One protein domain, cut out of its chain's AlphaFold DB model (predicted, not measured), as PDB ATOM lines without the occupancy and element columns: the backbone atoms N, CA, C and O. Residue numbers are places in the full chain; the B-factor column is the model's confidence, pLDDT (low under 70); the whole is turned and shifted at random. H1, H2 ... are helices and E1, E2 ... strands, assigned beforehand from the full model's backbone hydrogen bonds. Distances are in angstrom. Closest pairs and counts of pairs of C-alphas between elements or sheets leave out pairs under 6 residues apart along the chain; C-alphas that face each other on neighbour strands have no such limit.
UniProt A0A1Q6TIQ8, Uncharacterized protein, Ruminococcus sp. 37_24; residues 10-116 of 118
ATOM      1  N   ILE A  10       3.946  48.970  38.931       83.50
ATOM      2  CA  ILE A  10       4.097  47.761  39.721       83.50
ATOM      3  C   ILE A  10       5.551  47.648  40.171       83.50
ATOM      4  O   ILE A  10       6.474  47.632  39.353       83.50
ATOM      5  N   LYS A  11       5.757  47.546  41.483       88.00
ATOM      6  CA  LYS A  11       7.041  47.191  42.090       88.00
ATOM      7  C   LYS A  11       7.050  45.697  42.390       88.00
ATOM      8  O   LYS A  11       6.243  45.198  43.171       88.00
ATOM      9  N   LEU A  12       7.976  44.983  41.768       89.56
ATOM     10  CA  LEU A  12       8.232  43.564  41.974       89.56
ATOM     11  C   LEU A  12       9.477  43.420  42.839       89.56
ATOM     12  O   LEU A  12      10.523  43.973  42.512       89.56
ATOM     13  N   LEU A  13       9.371  42.655  43.919       90.69
ATOM     14  CA  LEU A  13      10.472  42.385  44.832       90.69
ATOM     15  C   LEU A  13      10.673  40.877  44.959       90.69
ATOM     16  O   LEU A  13       9.776  40.160  45.397       90.69
ATOM     17  N   CYS A  14      11.856  40.390  44.595       91.25
ATOM     18  CA  CYS A  14      12.256  39.008  44.813       91.25
ATOM     19  C   CYS A  14      13.112  38.934  46.077       91.25
ATOM     20  O   CYS A  14      14.211  39.486  46.128       91.25
ATOM     21  N   ILE A  15      12.613  38.245  47.099       91.19
ATOM     22  CA  ILE A  15      13.311  38.048  48.368       91.19
ATOM     23  C   ILE A  15      13.708  36.591  48.539       91.19
ATOM     24  O   ILE A  15      12.943  35.673  48.231       91.19
ATOM     25  N   ARG A  16      14.905  36.373  49.073       89.69
ATOM     26  CA  ARG A  16      15.343  35.057  49.524       89.69
ATOM     27  C   ARG A  16      14.996  34.875  50.996       89.69
ATOM     28  O   ARG A  16      15.280  35.760  51.792       89.69
ATOM     29  N   ILE A  17      14.384  33.744  51.340       86.06
ATOM     30  CA  ILE A  17      13.865  33.441  52.687       86.06
ATOM     31  C   ILE A  17      14.291  32.060  53.219       86.06
ATOM     32  O   ILE A  17      13.886  31.669  54.307       86.06
ATOM     33  N   ASP A  18      15.076  31.288  52.462       81.62
ATOM     34  CA  ASP A  18      15.597  29.966  52.857       81.62
ATOM     35  C   ASP A  18      16.972  30.018  53.546       81.62
ATOM     36  O   ASP A  18      17.647  28.993  53.675       81.62
ATOM     37  N   HIS A  19      17.421  31.200  53.965       74.44
ATOM     38  CA  HIS A  19      18.699  31.430  54.641       74.44
ATOM     39  C   HIS A  19      18.496  32.116  55.997       74.44
ATOM     40  O   HIS A  19      17.407  32.584  56.309       74.44
ATOM     41  N   ILE A  20      19.555  32.133  56.818       75.62
ATOM     42  CA  ILE A  20      19.556  32.770  58.149       75.62
ATOM     43  C   ILE A  20      19.242  34.269  58.038       75.62
ATOM     44  O   ILE A  20      18.597  34.826  58.921       75.62
ATOM     45  N   GLU A  21      19.670  34.897  56.944       76.75
ATOM     46  CA  GLU A  21      19.412  36.297  56.637       76.75
ATOM     47  C   GLU A  21      18.636  36.402  55.322       76.75
ATOM     48  O   GLU A  21      19.033  35.833  54.298       76.75
ATOM     49  N   SER A  22      17.512  37.115  55.371       84.88
ATOM     50  CA  SER A  22      16.693  37.402  54.197       84.88
ATOM     51  C   SER A  22      17.234  38.637  53.489       84.88
ATOM     52  O   SER A  22      17.475  39.659  54.126       84.88
ATOM     53  N   TYR A  23      17.367  38.573  52.168       86.69
ATOM     54  CA  TYR A  23      17.855  39.693  51.364       86.69
ATOM     55  C   TYR A  23      17.100  39.809  50.040       86.69
ATOM     56  O   TYR A  23      16.473  38.851  49.570       86.69
ATOM     57  N   VAL A  24      17.156  41.002  49.449       88.81
ATOM     58  CA  VAL A  24      16.602  41.272  48.119       88.81
ATOM     59  C   VAL A  24      17.530  40.677  47.069       88.81
ATOM     60  O   VAL A  24      18.705  41.023  46.998       88.81
ATOM     61  N   VAL A  25      17.000  39.752  46.276       90.06
ATOM     62  CA  VAL A  25      17.704  39.135  45.145       90.06
ATOM     63  C   VAL A  25      17.572  40.000  43.903       90.06
ATOM     64  O   VAL A  25      18.527  40.115  43.142       90.06
ATOM     65  N   ASP A  26      16.383  40.558  43.692       90.62
ATOM     66  CA  ASP A  26      16.073  41.367  42.522       90.62
ATOM     67  C   ASP A  26      14.884  42.289  42.809       90.62
ATOM     68  O   ASP A  26      14.007  41.961  43.617       90.62
ATOM     69  N   GLU A  27      14.852  43.426  42.129       89.88
ATOM     70  CA  GLU A  27      13.795  44.423  42.231       89.88
ATOM     71  C   GLU A  27      13.529  45.052  40.864       89.88
ATOM     72  O   GLU A  27      14.446  45.506  40.181       89.88
ATOM     73  N   LEU A  28      12.255  45.132  40.482       89.69
ATOM     74  CA  LEU A  28      11.842  45.728  39.219       89.69
ATOM     75  C   LEU A  28      10.636  46.645  39.414       89.69
ATOM     76  O   LEU A  28       9.574  46.202  39.840       89.69
ATOM     77  N   ASN A  29      10.781  47.910  39.025       87.38
ATOM     78  CA  ASN A  29       9.672  48.856  38.899       87.38
ATOM     79  C   ASN A  29       9.252  48.916  37.425       87.38
ATOM     80  O   ASN A  29      10.067  49.248  36.564       87.38
ATOM     81  N   THR A  30       8.007  48.566  37.111       85.19
ATOM     82  CA  THR A  30       7.522  48.510  35.727       85.19
ATOM     83  C   THR A  30       6.009  48.693  35.650       85.19
ATOM     84  O   THR A  30       5.281  48.316  36.559       85.19
ATOM     85  N   SER A  31       5.521  49.234  34.539       82.69
ATOM     86  CA  SER A  31       4.102  49.199  34.150       82.69
ATOM     87  C   SER A  31       3.843  48.243  32.974       82.69
ATOM     88  O   SER A  31       2.722  48.123  32.495       82.69
ATOM     89  N   ASP A  32       4.890  47.559  32.499       81.56
ATOM     90  CA  ASP A  32       4.852  46.629  31.370       81.56
ATOM     91  C   ASP A  32       4.539  45.198  31.831       81.56
ATOM     92  O   ASP A  32       5.314  44.579  32.568       81.56
ATOM     93  N   GLU A  33       3.420  44.670  31.341       78.94
ATOM     94  CA  GLU A  33       2.928  43.319  31.607       78.94
ATOM     95  C   GLU A  33       3.910  42.215  31.195       78.94
ATOM     96  O   GLU A  33       4.067  41.218  31.907       78.94
ATOM     97  N   GLN A  34       4.604  42.380  30.065       83.56
ATOM     98  CA  GLN A  34       5.547  41.372  29.578       83.56
ATOM     99  C   GLN A  34       6.707  41.223  30.559       83.56
ATOM    100  O   GLN A  34       7.059  40.105  30.936       83.56
ATOM    101  N   LYS A  35       7.224  42.349  31.059       84.94
ATOM    102  CA  LYS A  35       8.298  42.359  32.058       84.94
ATOM    103  C   LYS A  35       7.861  41.757  33.389       84.94
ATOM    104  O   LYS A  35       8.638  41.029  34.004       84.94
ATOM    105  N   ILE A  36       6.621  42.011  33.819       85.31
ATOM    106  CA  ILE A  36       6.051  41.383  35.023       85.31
ATOM    107  C   ILE A  36       6.036  39.858  34.862       85.31
ATOM    108  O   ILE A  36       6.526  39.127  35.724       85.31
ATOM    109  N   ASN A  37       5.535  39.371  33.727       84.56
ATOM    110  CA  ASN A  37       5.462  37.944  33.436       84.56
ATOM    111  C   ASN A  37       6.840  37.279  33.341       84.56
ATOM    112  O   ASN A  37       7.028  36.175  33.857       84.56
ATOM    113  N   GLU A  38       7.806  37.928  32.696       89.38
ATOM    114  CA  GLU A  38       9.188  37.450  32.618       89.38
ATOM    115  C   GLU A  38       9.826  37.342  34.006       89.38
ATOM    116  O   GLU A  38      10.404  36.301  34.334       89.38
ATOM    117  N   PHE A  39       9.647  38.361  34.851       88.62
ATOM    118  CA  PHE A  39      10.148  38.373  36.224       88.62
ATOM    119  C   PHE A  39       9.551  37.228  37.054       88.62
ATOM    120  O   PHE A  39      10.279  36.463  37.692       88.62
ATOM    121  N   ILE A  40       8.226  37.044  36.998       87.12
ATOM    122  CA  ILE A  40       7.548  35.956  37.711       87.12
ATOM    123  C   ILE A  40       8.065  34.598  37.233       87.12
ATOM    124  O   ILE A  40       8.445  33.759  38.052       87.12
ATOM    125  N   LYS A  41       8.141  34.372  35.915       88.50
ATOM    126  CA  LYS A  41       8.642  33.110  35.341       88.50
ATOM    127  C   LYS A  41      10.080  32.807  35.765       88.50
ATOM    128  O   LYS A  41      10.400  31.644  36.013       88.50
ATOM    129  N   MET A  42      10.927  33.829  35.890       89.19
ATOM    130  CA  MET A  42      12.333  33.673  36.268       89.19
ATOM    131  C   MET A  42      12.516  33.102  37.685       89.19
ATOM    132  O   MET A  42      13.437  32.304  37.917       89.19
ATOM    133  N   TYR A  43      11.636  33.476  38.619       87.88
ATOM    134  CA  TYR A  43      11.798  33.178  40.046       87.88
ATOM    135  C   TYR A  43      10.752  32.208  40.631       87.88
ATOM    136  O   TYR A  43      11.059  31.545  41.623       87.88
ATOM    137  N   LYS A  44       9.575  32.020  40.005       83.38
ATOM    138  CA  LYS A  44       8.432  31.223  40.526       83.38
ATOM    139  C   LYS A  44       8.779  29.794  40.963       83.38
ATOM    140  O   LYS A  44       8.191  29.283  41.911       83.38
ATOM    141  N   HIS A  45       9.711  29.127  40.284       82.38
ATOM    142  CA  HIS A  45      10.051  27.722  40.559       82.38
ATOM    143  C   HIS A  45      11.283  27.535  41.452       82.38
ATOM    144  O   HIS A  45      11.671  26.402  41.745       82.38
ATOM    145  N   ARG A  46      11.920  28.625  41.891       84.88
ATOM    146  CA  ARG A  46      13.120  28.548  42.727       84.88
ATOM    147  C   ARG A  46      12.712  28.398  44.189       84.88
ATOM    148  O   ARG A  46      12.086  29.280  44.770       84.88
ATOM    149  N   LYS A  47      13.078  27.265  44.794       83.38
ATOM    150  CA  LYS A  47      12.864  27.037  46.229       83.38
ATOM    151  C   LYS A  47      13.599  28.110  47.032       83.38
ATOM    152  O   LYS A  47      14.727  28.452  46.699       83.38
ATOM    153  N   GLY A  48      12.940  28.615  48.072       84.25
ATOM    154  CA  GLY A  48      13.518  29.614  48.967       84.25
ATOM    155  C   GLY A  48      13.429  31.059  48.497       84.25
ATOM    156  O   GLY A  48      13.813  31.947  49.252       84.25
ATOM    157  N   LEU A  49      12.890  31.311  47.302       88.81
ATOM    158  CA  LEU A  49      12.570  32.657  46.842       88.81
ATOM    159  C   LEU A  49      11.073  32.929  46.978       88.81
ATOM    160  O   LEU A  49      10.242  32.037  46.790       88.81
ATOM    161  N   LYS A  50      10.733  34.179  47.279       88.06
ATOM    162  CA  LYS A  50       9.364  34.691  47.251       88.06
ATOM    163  C   LYS A  50       9.318  35.992  46.468       88.06
ATOM    164  O   LYS A  50      10.210  36.824  46.578       88.06
ATOM    165  N   ILE A  51       8.268  36.130  45.669       88.50
ATOM    166  CA  ILE A  51       8.000  37.316  44.865       88.50
ATOM    167  C   ILE A  51       6.886  38.086  45.565       88.50
ATOM    168  O   ILE A  51       5.832  37.518  45.847       88.50
ATOM    169  N   LEU A  52       7.131  39.357  45.851       87.06
ATOM    170  CA  LEU A  52       6.144  40.307  46.341       87.06
ATOM    171  C   LEU A  52       5.852  41.308  45.225       87.06
ATOM    172  O   LEU A  52       6.762  41.729  44.513       87.06
ATOM    173  N   ILE A  53       4.582  41.659  45.065       86.31
ATOM    174  CA  ILE A  53       4.102  42.556  44.017       86.31
ATOM    175  C   ILE A  53       3.357  43.689  44.714       86.31
ATOM    176  O   ILE A  53       2.433  43.431  45.485       86.31
ATOM    177  N   PHE A  54       3.761  44.926  44.463       83.69
ATOM    178  CA  PHE A  54       3.144  46.118  45.028       83.69
ATOM    179  C   PHE A  54       2.625  47.003  43.906       83.69
ATOM    180  O   PHE A  54       3.351  47.307  42.962       83.69
ATOM    181  N   GLU A  55       1.375  47.421  44.028       81.50
ATOM    182  CA  GLU A  55       0.811  48.517  43.255       81.50
ATOM    183  C   GLU A  55       1.221  49.825  43.940       81.50
ATOM    184  O   GLU A  55       0.899  50.048  45.112       81.50
ATOM    185  N   MET A  56       1.987  50.643  43.221       80.56
ATOM    186  CA  MET A  56       2.539  51.903  43.705       80.56
ATOM    187  C   MET A  56       1.806  53.051  43.015       80.56
ATOM    188  O   MET A  56       1.802  53.129  41.785       80.56
ATOM    189  N   THR A  57       1.216  53.938  43.813       71.44
ATOM    190  CA  THR A  57       0.446  55.107  43.340       71.44
ATOM    191  C   THR A  57       1.123  56.441  43.694       71.44
ATOM    192  O   THR A  57       0.607  57.509  43.382       71.44
ATOM    193  N   ASP A  58       2.283  56.396  44.362       64.00
ATOM    194  CA  ASP A  58       3.001  57.575  44.855       64.00
ATOM    195  C   ASP A  58       4.139  58.013  43.907       64.00
ATOM    196  O   ASP A  58       5.039  57.238  43.572       64.00
ATOM    197  N   GLU A  59       4.103  59.293  43.524       54.62
ATOM    198  CA  GLU A  59       5.002  59.991  42.593       54.62
ATOM    199  C   GLU A  59       6.438  60.175  43.128       54.62
ATOM    200  O   GLU A  59       7.360  60.431  42.351       54.62
ATOM    201  N   ALA A  60       6.662  60.061  44.444       50.72
ATOM    202  CA  ALA A  60       7.915  60.498  45.072       50.72
ATOM    203  C   ALA A  60       8.917  59.377  45.428       50.72
ATOM    204  O   ALA A  60      10.068  59.675  45.755       50.72
ATOM    205  N   HIS A  61       8.534  58.095  45.349       54.88
ATOM    206  CA  HIS A  61       9.282  57.012  46.011       54.88
ATOM    207  C   HIS A  61       9.622  55.808  45.111       54.88
ATOM    208  O   HIS A  61       9.536  54.653  45.535       54.88
ATOM    209  N   MET A  62      10.140  56.053  43.900       65.25
ATOM    210  CA  MET A  62      10.863  55.033  43.109       65.25
ATOM    211  C   MET A  62      12.247  54.703  43.699       65.25
ATOM    212  O   MET A  62      13.236  54.594  42.980       65.25
ATOM    213  N   ILE A  63      12.342  54.573  45.018       71.75
ATOM    214  CA  ILE A  63      13.586  54.199  45.683       71.75
ATOM    215  C   ILE A  63      13.661  52.675  45.680       71.75
ATOM    216  O   ILE A  63      12.694  52.013  46.063       71.75
ATOM    217  N   THR A  64      14.775  52.120  45.204       82.62
ATOM    218  CA  THR A  64      15.056  50.682  45.296       82.62
ATOM    219  C   THR A  64      15.690  50.329  46.637       82.62
ATOM    220  O   THR A  64      16.259  51.182  47.324       82.62
ATOM    221  N   TYR A  65      15.638  49.055  47.014       83.31
ATOM    222  CA  TYR A  65      16.290  48.556  48.217       83.31
ATOM    223  C   TYR A  65      17.790  48.872  48.216       83.31
ATOM    224  O   TYR A  65      18.312  49.363  49.212       83.31
ATOM    225  N   GLU A  66      18.468  48.666  47.083       83.62
ATOM    226  CA  GLU A  66      19.896  48.973  46.926       83.62
ATOM    227  C   GLU A  66      20.183  50.462  47.173       83.62
ATOM    228  O   GLU A  66      21.119  50.821  47.894       83.62
ATOM    229  N   GLN A  67      19.332  51.342  46.641       81.75
ATOM    230  CA  GLN A  67      19.440  52.775  46.884       81.75
ATOM    231  C   GLN A  67      19.225  53.104  48.362       81.75
ATOM    232  O   GLN A  67      20.020  53.851  48.924       81.75
ATOM    233  N   MET A  68      18.226  52.523  49.033       80.62
ATOM    234  CA  MET A  68      18.038  52.743  50.472       80.62
ATOM    235  C   MET A  68      19.209  52.213  51.308       80.62
ATOM    236  O   MET A  68      19.644  52.882  52.246       80.62
ATOM    237  N   GLN A  69      19.765  51.056  50.949       82.44
ATOM    238  CA  GLN A  69      20.908  50.451  51.633       82.44
ATOM    239  C   GLN A  69      22.181  51.306  51.516       82.44
ATOM    240  O   GLN A  69      23.031  51.293  52.413       82.44
ATOM    241  N   SER A  70      22.302  52.100  50.445       81.38
ATOM    242  CA  SER A  70      23.391  53.070  50.291       81.38
ATOM    243  C   SER A  70      23.348  54.190  51.342       81.38
ATOM    244  O   SER A  70      24.399  54.699  51.728       81.38
ATOM    245  N   PHE A  71      22.158  54.527  51.856       80.81
ATOM    246  CA  PHE A  71      21.972  55.521  52.919       80.81
ATOM    247  C   PHE A  71      21.913  54.887  54.316       80.81
ATOM    248  O   PHE A  71      22.399  55.472  55.283       80.81
ATOM    249  N   ILE A  72      21.318  53.696  54.432       80.69
ATOM    250  CA  ILE A  72      21.108  52.978  55.691       80.69
ATOM    251  C   ILE A  72      21.730  51.584  55.562       80.69
ATOM    252  O   ILE A  72      21.080  50.617  55.172       80.69
ATOM    253  N   HIS A  73      23.006  51.458  55.922       76.62
ATOM    254  CA  HIS A  73      23.759  50.208  55.748       76.62
ATOM    255  C   HIS A  73      23.246  49.027  56.589       76.62
ATOM    256  O   HIS A  73      23.536  47.880  56.270       76.62
ATOM    257  N   THR A  74      22.488  49.296  57.655       79.88
ATOM    258  CA  THR A  74      21.877  48.277  58.526       79.88
ATOM    259  C   THR A  74      20.411  48.001  58.181       79.88
ATOM    260  O   THR A  74      19.700  47.419  58.996       79.88
ATOM    261  N   LEU A  75      19.922  48.475  57.029       80.56
ATOM    262  CA  LEU A  75      18.519  48.332  56.648       80.56
ATOM    263  C   LEU A  75      18.174  46.870  56.364       80.56
ATOM    264  O   LEU A  75      18.640  46.283  55.383       80.56
ATOM    265  N   HIS A  76      17.295  46.302  57.185       85.56
ATOM    266  CA  HIS A  76      16.791  44.959  56.954       85.56
ATOM    267  C   HIS A  76      15.745  44.954  55.829       85.56
ATOM    268  O   HIS A  76      14.942  45.880  55.701       85.56
ATOM    269  N   VAL A  77      15.687  43.879  55.033       85.94
ATOM    270  CA  VAL A  77      14.706  43.753  53.935       85.94
ATOM    271  C   VAL A  77      13.258  43.881  54.419       85.94
ATOM    272  O   VAL A  77      12.417  44.462  53.740       85.94
ATOM    273  N   PHE A  78      12.959  43.381  55.619       86.12
ATOM    274  CA  PHE A  78      11.622  43.500  56.205       86.12
ATOM    275  C   PHE A  78      11.289  44.917  56.669       86.12
ATOM    276  O   PHE A  78      10.121  45.286  56.602       86.12
ATOM    277  N   ASP A  79      12.277  45.719  57.072       83.50
ATOM    278  CA  ASP A  79      12.046  47.132  57.392       83.50
ATOM    279  C   ASP A  79      11.717  47.911  56.116       83.50
ATOM    280  O   ASP A  79      10.788  48.715  56.102       83.50
ATOM    281  N   TYR A  80      12.408  47.601  55.015       84.25
ATOM    282  CA  TYR A  80      12.096  48.153  53.697       84.25
ATOM    283  C   TYR A  80      10.682  47.776  53.230       84.25
ATOM    284  O   TYR A  80       9.895  48.644  52.861       84.25
ATOM    285  N   ILE A  81      10.318  46.491  53.308       83.81
ATOM    286  CA  ILE A  81       8.966  46.026  52.953       83.81
ATOM    287  C   ILE A  81       7.908  46.694  53.836       83.81
ATOM    288  O   ILE A  81       6.860  47.106  53.343       83.81
ATOM    289  N   ARG A  82       8.179  46.823  55.138       83.38
ATOM    290  CA  ARG A  82       7.283  47.487  56.082       83.38
ATOM    291  C   ARG A  82       7.036  48.939  55.684       83.38
ATOM    292  O   ARG A  82       5.881  49.335  55.638       83.38
ATOM    293  N   GLN A  83       8.080  49.689  55.330       78.94
ATOM    294  CA  GLN A  83       7.943  51.074  54.864       78.94
ATOM    295  C   GLN A  83       7.094  51.184  53.592       78.94
ATOM    296  O   GLN A  83       6.304  52.116  53.468       78.94
ATOM    297  N   ILE A  84       7.217  50.227  52.665       79.19
ATOM    298  CA  ILE A  84       6.382  50.199  51.455       79.19
ATOM    299  C   ILE A  84       4.905  50.008  51.819       79.19
ATOM    300  O   ILE A  84       4.061  50.702  51.265       79.19
ATOM    301  N   ILE A  85       4.595  49.088  52.740       75.94
ATOM    302  CA  ILE A  85       3.216  48.740  53.128       75.94
ATOM    303  C   ILE A  85       2.584  49.792  54.049       75.94
ATOM    304  O   ILE A  85       1.378  50.005  53.993       75.94
ATOM    305  N   GLU A  86       3.369  50.429  54.921       75.38
ATOM    306  CA  GLU A  86       2.880  51.473  55.833       75.38
ATOM    307  C   GLU A  86       2.514  52.773  55.102       75.38
ATOM    308  O   GLU A  86       1.817  53.612  55.670       75.38
ATOM    309  N   ASN A  87       2.929  52.938  53.842       69.56
ATOM    310  CA  ASN A  87       2.428  54.011  52.996       69.56
ATOM    311  C   ASN A  87       0.997  53.671  52.540       69.56
ATOM    312  O   ASN A  87       0.797  52.735  51.768       69.56
ATOM    313  N   GLU A  88       0.005  54.428  53.025       59.22
ATOM    314  CA  GLU A  88      -1.437  54.170  52.834       59.22
ATOM    315  C   GLU A  88      -1.874  54.088  51.359       59.22
ATOM    316  O   GLU A  88      -2.943  53.561  51.048       59.22
ATOM    317  N   THR A  89      -1.056  54.610  50.448       63.22
ATOM    318  CA  THR A  89      -1.322  54.644  49.009       63.22
ATOM    319  C   THR A  89      -0.870  53.369  48.284       63.22
ATOM    320  O   THR A  89      -1.397  53.047  47.214       63.22
ATOM    321  N   ASN A  90       0.055  52.600  48.864       68.88
ATOM    322  CA  ASN A  90       0.585  51.384  48.256       68.88
ATOM    323  C   ASN A  90      -0.276  50.172  48.610       68.88
ATOM    324  O   ASN A  90      -0.662  49.967  49.762       68.88
ATOM    325  N   LYS A  91      -0.525  49.302  47.629       69.88
ATOM    326  CA  LYS A  91      -1.274  48.059  47.853       69.88
ATOM    327  C   LYS A  91      -0.396  46.852  47.583       69.88
ATOM    328  O   LYS A  91       0.113  46.661  46.481       69.88
ATOM    329  N   LEU A  92      -0.247  45.998  48.593       70.62
ATOM    330  CA  LEU A  92       0.340  44.674  48.408       70.62
ATOM    331  C   LEU A  92      -0.649  43.795  47.636       70.62
ATOM    332  O   LEU A  92      -1.757  43.523  48.102       70.62
ATOM    333  N   VAL A  93      -0.217  43.298  46.485       66.12
ATOM    334  CA  VAL A  93      -0.972  42.347  45.679       66.12
ATOM    335  C   VAL A  93      -0.661  40.943  46.196       66.12
ATOM    336  O   VAL A  93       0.417  40.389  45.968       66.12
ATOM    337  N   VAL A  94      -1.601  40.366  46.948       59.47
ATOM    338  CA  VAL A  94      -1.457  39.013  47.504       59.47
ATOM    339  C   VAL A  94      -1.700  37.986  46.403       59.47
ATOM    340  O   VAL A  94      -2.835  37.754  45.990       59.47
ATOM    341  N   VAL A  95      -0.629  37.337  45.955       55.78
ATOM    342  CA  VAL A  95      -0.712  36.173  45.070       55.78
ATOM    343  C   VAL A  95      -0.908  34.932  45.942       55.78
ATOM    344  O   VAL A  95       0.022  34.472  46.601       55.78
ATOM    345  N   ASN A  96      -2.137  34.413  46.005       42.44
ATOM    346  CA  ASN A  96      -2.432  33.195  46.757       42.44
ATOM    347  C   ASN A  96      -1.837  31.965  46.051       42.44
ATOM    348  O   ASN A  96      -2.225  31.642  44.934       42.44
ATOM    349  N   ASP A  97      -0.984  31.214  46.755       45.03
ATOM    350  CA  ASP A  97      -0.392  29.939  46.297       45.03
ATOM    351  C   ASP A  97      -1.446  28.811  46.072       45.03
ATOM    352  O   ASP A  97      -1.097  27.720  45.625       45.03
ATOM    353  N   ASN A  98      -2.730  29.055  46.386       39.78
ATOM    354  CA  ASN A  98      -3.832  28.083  46.296       39.78
ATOM    355  C   ASN A  98      -4.611  28.107  44.973       39.78
ATOM    356  O   ASN A  98      -5.449  27.230  44.754       39.78
ATOM    357  N   GLU A  99      -4.371  29.081  44.097       41.22
ATOM    358  CA  GLU A  99      -4.906  29.017  42.739       41.22
ATOM    359  C   GLU A  99      -3.934  28.217  41.874       41.22
ATOM    360  O   GLU A  99      -2.716  28.390  41.944       41.22
ATOM    361  N   SER A 100      -4.480  27.264  41.117       38.19
ATOM    362  CA  SER A 100      -3.719  26.353  40.267       38.19
ATOM    363  C   SER A 100      -2.640  27.107  39.473       38.19
ATOM    364  O   SER A 100      -2.860  28.240  39.050       38.19
ATOM    365  N   PRO A 101      -1.464  26.504  39.216       46.06
ATOM    366  CA  PRO A 101      -0.358  27.167  38.521       46.06
ATOM    367  C   PRO A 101      -0.705  27.715  37.120       46.06
ATOM    368  O   PRO A 101       0.092  28.499  36.594       46.06
ATOM    369  N   ASP A 102      -1.873  27.348  36.577       41.41
ATOM    370  CA  ASP A 102      -2.485  27.839  35.338       41.41
ATOM    371  C   ASP A 102      -3.350  29.106  35.501       41.41
ATOM    372  O   ASP A 102      -3.558  29.816  34.525       41.41
ATOM    373  N   ALA A 103      -3.808  29.468  36.706       43.03
ATOM    374  CA  ALA A 103      -4.577  30.702  36.942       43.03
ATOM    375  C   ALA A 103      -3.702  31.972  36.872       43.03
ATOM    376  O   ALA A 103      -4.174  33.058  36.542       43.03
ATOM    377  N   LEU A 104      -2.391  31.818  37.083       45.72
ATOM    378  CA  LEU A 104      -1.388  32.863  36.837       45.72
ATOM    379  C   LEU A 104      -1.126  33.106  35.337       45.72
ATOM    380  O   LEU A 104      -0.354  34.001  35.008       45.72
ATOM    381  N   GLN A 105      -1.714  32.302  34.438       45.62
ATOM    382  CA  GLN A 105      -1.656  32.517  32.985       45.62
ATOM    383  C   GLN A 105      -2.865  33.273  32.439       45.62
ATOM    384  O   GLN A 105      -2.895  33.586  31.254       45.62
ATOM    385  N   THR A 106      -3.886  33.539  33.253       46.41
ATOM    386  CA  THR A 106      -5.051  34.241  32.733       46.41
ATOM    387  C   THR A 106      -4.728  35.721  32.605       46.41
ATOM    388  O   THR A 106      -4.725  36.445  33.602       46.41
ATOM    389  N   ASP A 107      -4.560  36.159  31.356       51.78
ATOM    390  CA  ASP A 107      -4.605  37.549  30.881       51.78
ATOM    391  C   ASP A 107      -5.632  38.391  31.671       51.78
ATOM    392  O   ASP A 107      -5.429  39.562  31.955       51.78
ATOM    393  N   SER A 108      -6.722  37.775  32.147       47.09
ATOM    394  CA  SER A 108      -7.739  38.392  33.004       47.09
ATOM    395  C   SER A 108      -7.253  39.020  34.326       47.09
ATOM    396  O   SER A 108      -7.906  39.963  34.773       47.09
ATOM    397  N   TYR A 109      -6.211  38.513  35.001       53.91
ATOM    398  CA  TYR A 109      -5.753  39.087  36.283       53.91
ATOM    399  C   TYR A 109      -4.836  40.294  36.063       53.91
ATOM    400  O   TYR A 109      -5.002  41.324  36.711       53.91
ATOM    401  N   LEU A 110      -3.931  40.195  35.087       54.97
ATOM    402  CA  LEU A 110      -3.064  41.298  34.675       54.97
ATOM    403  C   LEU A 110      -3.870  42.411  33.998       54.97
ATOM    404  O   LEU A 110      -3.690  43.574  34.346       54.97
ATOM    405  N   HIS A 111      -4.854  42.068  33.159       56.38
ATOM    406  CA  HIS A 111      -5.807  43.044  32.632       56.38
ATOM    407  C   HIS A 111      -6.583  43.753  33.744       56.38
ATOM    408  O   HIS A 111      -6.734  44.962  33.671       56.38
ATOM    409  N   ARG A 112      -7.008  43.064  34.815       56.16
ATOM    410  CA  ARG A 112      -7.653  43.730  35.966       56.16
ATOM    411  C   ARG A 112      -6.728  44.682  36.721       56.16
ATOM    412  O   ARG A 112      -7.208  45.708  37.186       56.16
ATOM    413  N   LEU A 113      -5.445  44.349  36.858       54.06
ATOM    414  CA  LEU A 113      -4.459  45.243  37.475       54.06
ATOM    415  C   LEU A 113      -4.181  46.473  36.597       54.06
ATOM    416  O   LEU A 113      -3.950  47.554  37.124       54.06
ATOM    417  N   LEU A 114      -4.243  46.324  35.271       57.06
ATOM    418  CA  LEU A 114      -4.010  47.406  34.308       57.06
ATOM    419  C   LEU A 114      -5.266  48.250  34.000       57.06
ATOM    420  O   LEU A 114      -5.137  49.419  33.642       57.06
ATOM    421  N   ASP A 115      -6.477  47.697  34.146       53.88
ATOM    422  CA  ASP A 115      -7.758  48.363  33.831       53.88
ATOM    423  C   ASP A 115      -8.314  49.244  34.967       53.88
ATOM    424  O   ASP A 115      -9.322  49.924  34.770       53.88
ATOM    425  N   LEU A 116      -7.683  49.285  36.147       50.91
ATOM    426  CA  LEU A 116      -8.118  50.141  37.265       50.91
ATOM    427  C   LEU A 116      -7.821  51.642  37.062       50.91
ATOM    428  O   LEU A 116      -8.223  52.457  37.886       50.91
TER     429      LEU A 116
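Overview. This is residues 10 to 116 of the 118 residues of an uncharacterized protein of Ruminococcus sp. 37_24 (UniProt A0A1Q6TIQ8). A strongly twisted four-stranded sheet is the middle of three layers, with H1 along one face and H3 over the other. H2 lies by edge strand E2, and H4, after a long link, sits off the sheet near H1. The 107 printed residues hold E1 E2 H1 E3 H2 H3 E4 H4 in that order, class mixed; the sheet is antiparallel, ordered E2, E1, E3, E4. The whole is compact, with a radius of gyration of the C-alphas of 14.2 A and spans of 40 by 33 by 21 A.

Along the chain. Find C-alpha 10 at (4.097, 47.761, 39.721); there E1, residues 10 to 16, begins its 19.6 A. Beside it look for E2, residues 23 to 30, 20.7 A, and E3, residues 49 to 56, 21.9 A; E4 is residues 91 to 93, 6.1 A. H1 is residues 33 to 43, 15.9 A; H2, 65 to 71, 10.1 A; H3, 77 to 86, 14.2 A. H4, residues 107 to 116, 14.5 A, ends at C-alpha 116, (-8.118, 50.141, 37.265).

Arrangement. Within hydrogen-bond range are N 12 and O 28 in the hairpin E1 and E2, 2.8 A, N 13 and O 52 between E1 and E3, 2.8 A, and N 93 and O 53 between E3 and E4, 2.8 A. H1 is over E1 at a height of 9.5 A, along it at 5 degrees on the local plane; E2, H1, E3 make a split strand-helix-strand unit, E1 between its strands, with a right-handed crossover. H3 is on the opposite face, height 8.9 A; its closest C-alphas to E2 are Val 77 and Tyr 23, 5.7 A. H2 only grazes the sheet with residues 65 to 66. H4 is close to H1 but not clearly touching, closest C-alphas Leu 110 and Glu 33, 7.0 A. Each O i to N i+4 pair is within range in H1 and H3, 2 of 3 in H2, 5 of 6 in H4.

Size, cuts and confidence. The C-alphas farthest apart, Phe 71 and Asp 102, are 40.9 A apart. The printed part has no cut; the link E4 to H4 is long. Confidence is under 70 at residues 58 to 62, 87 to 91 and 93 to 116.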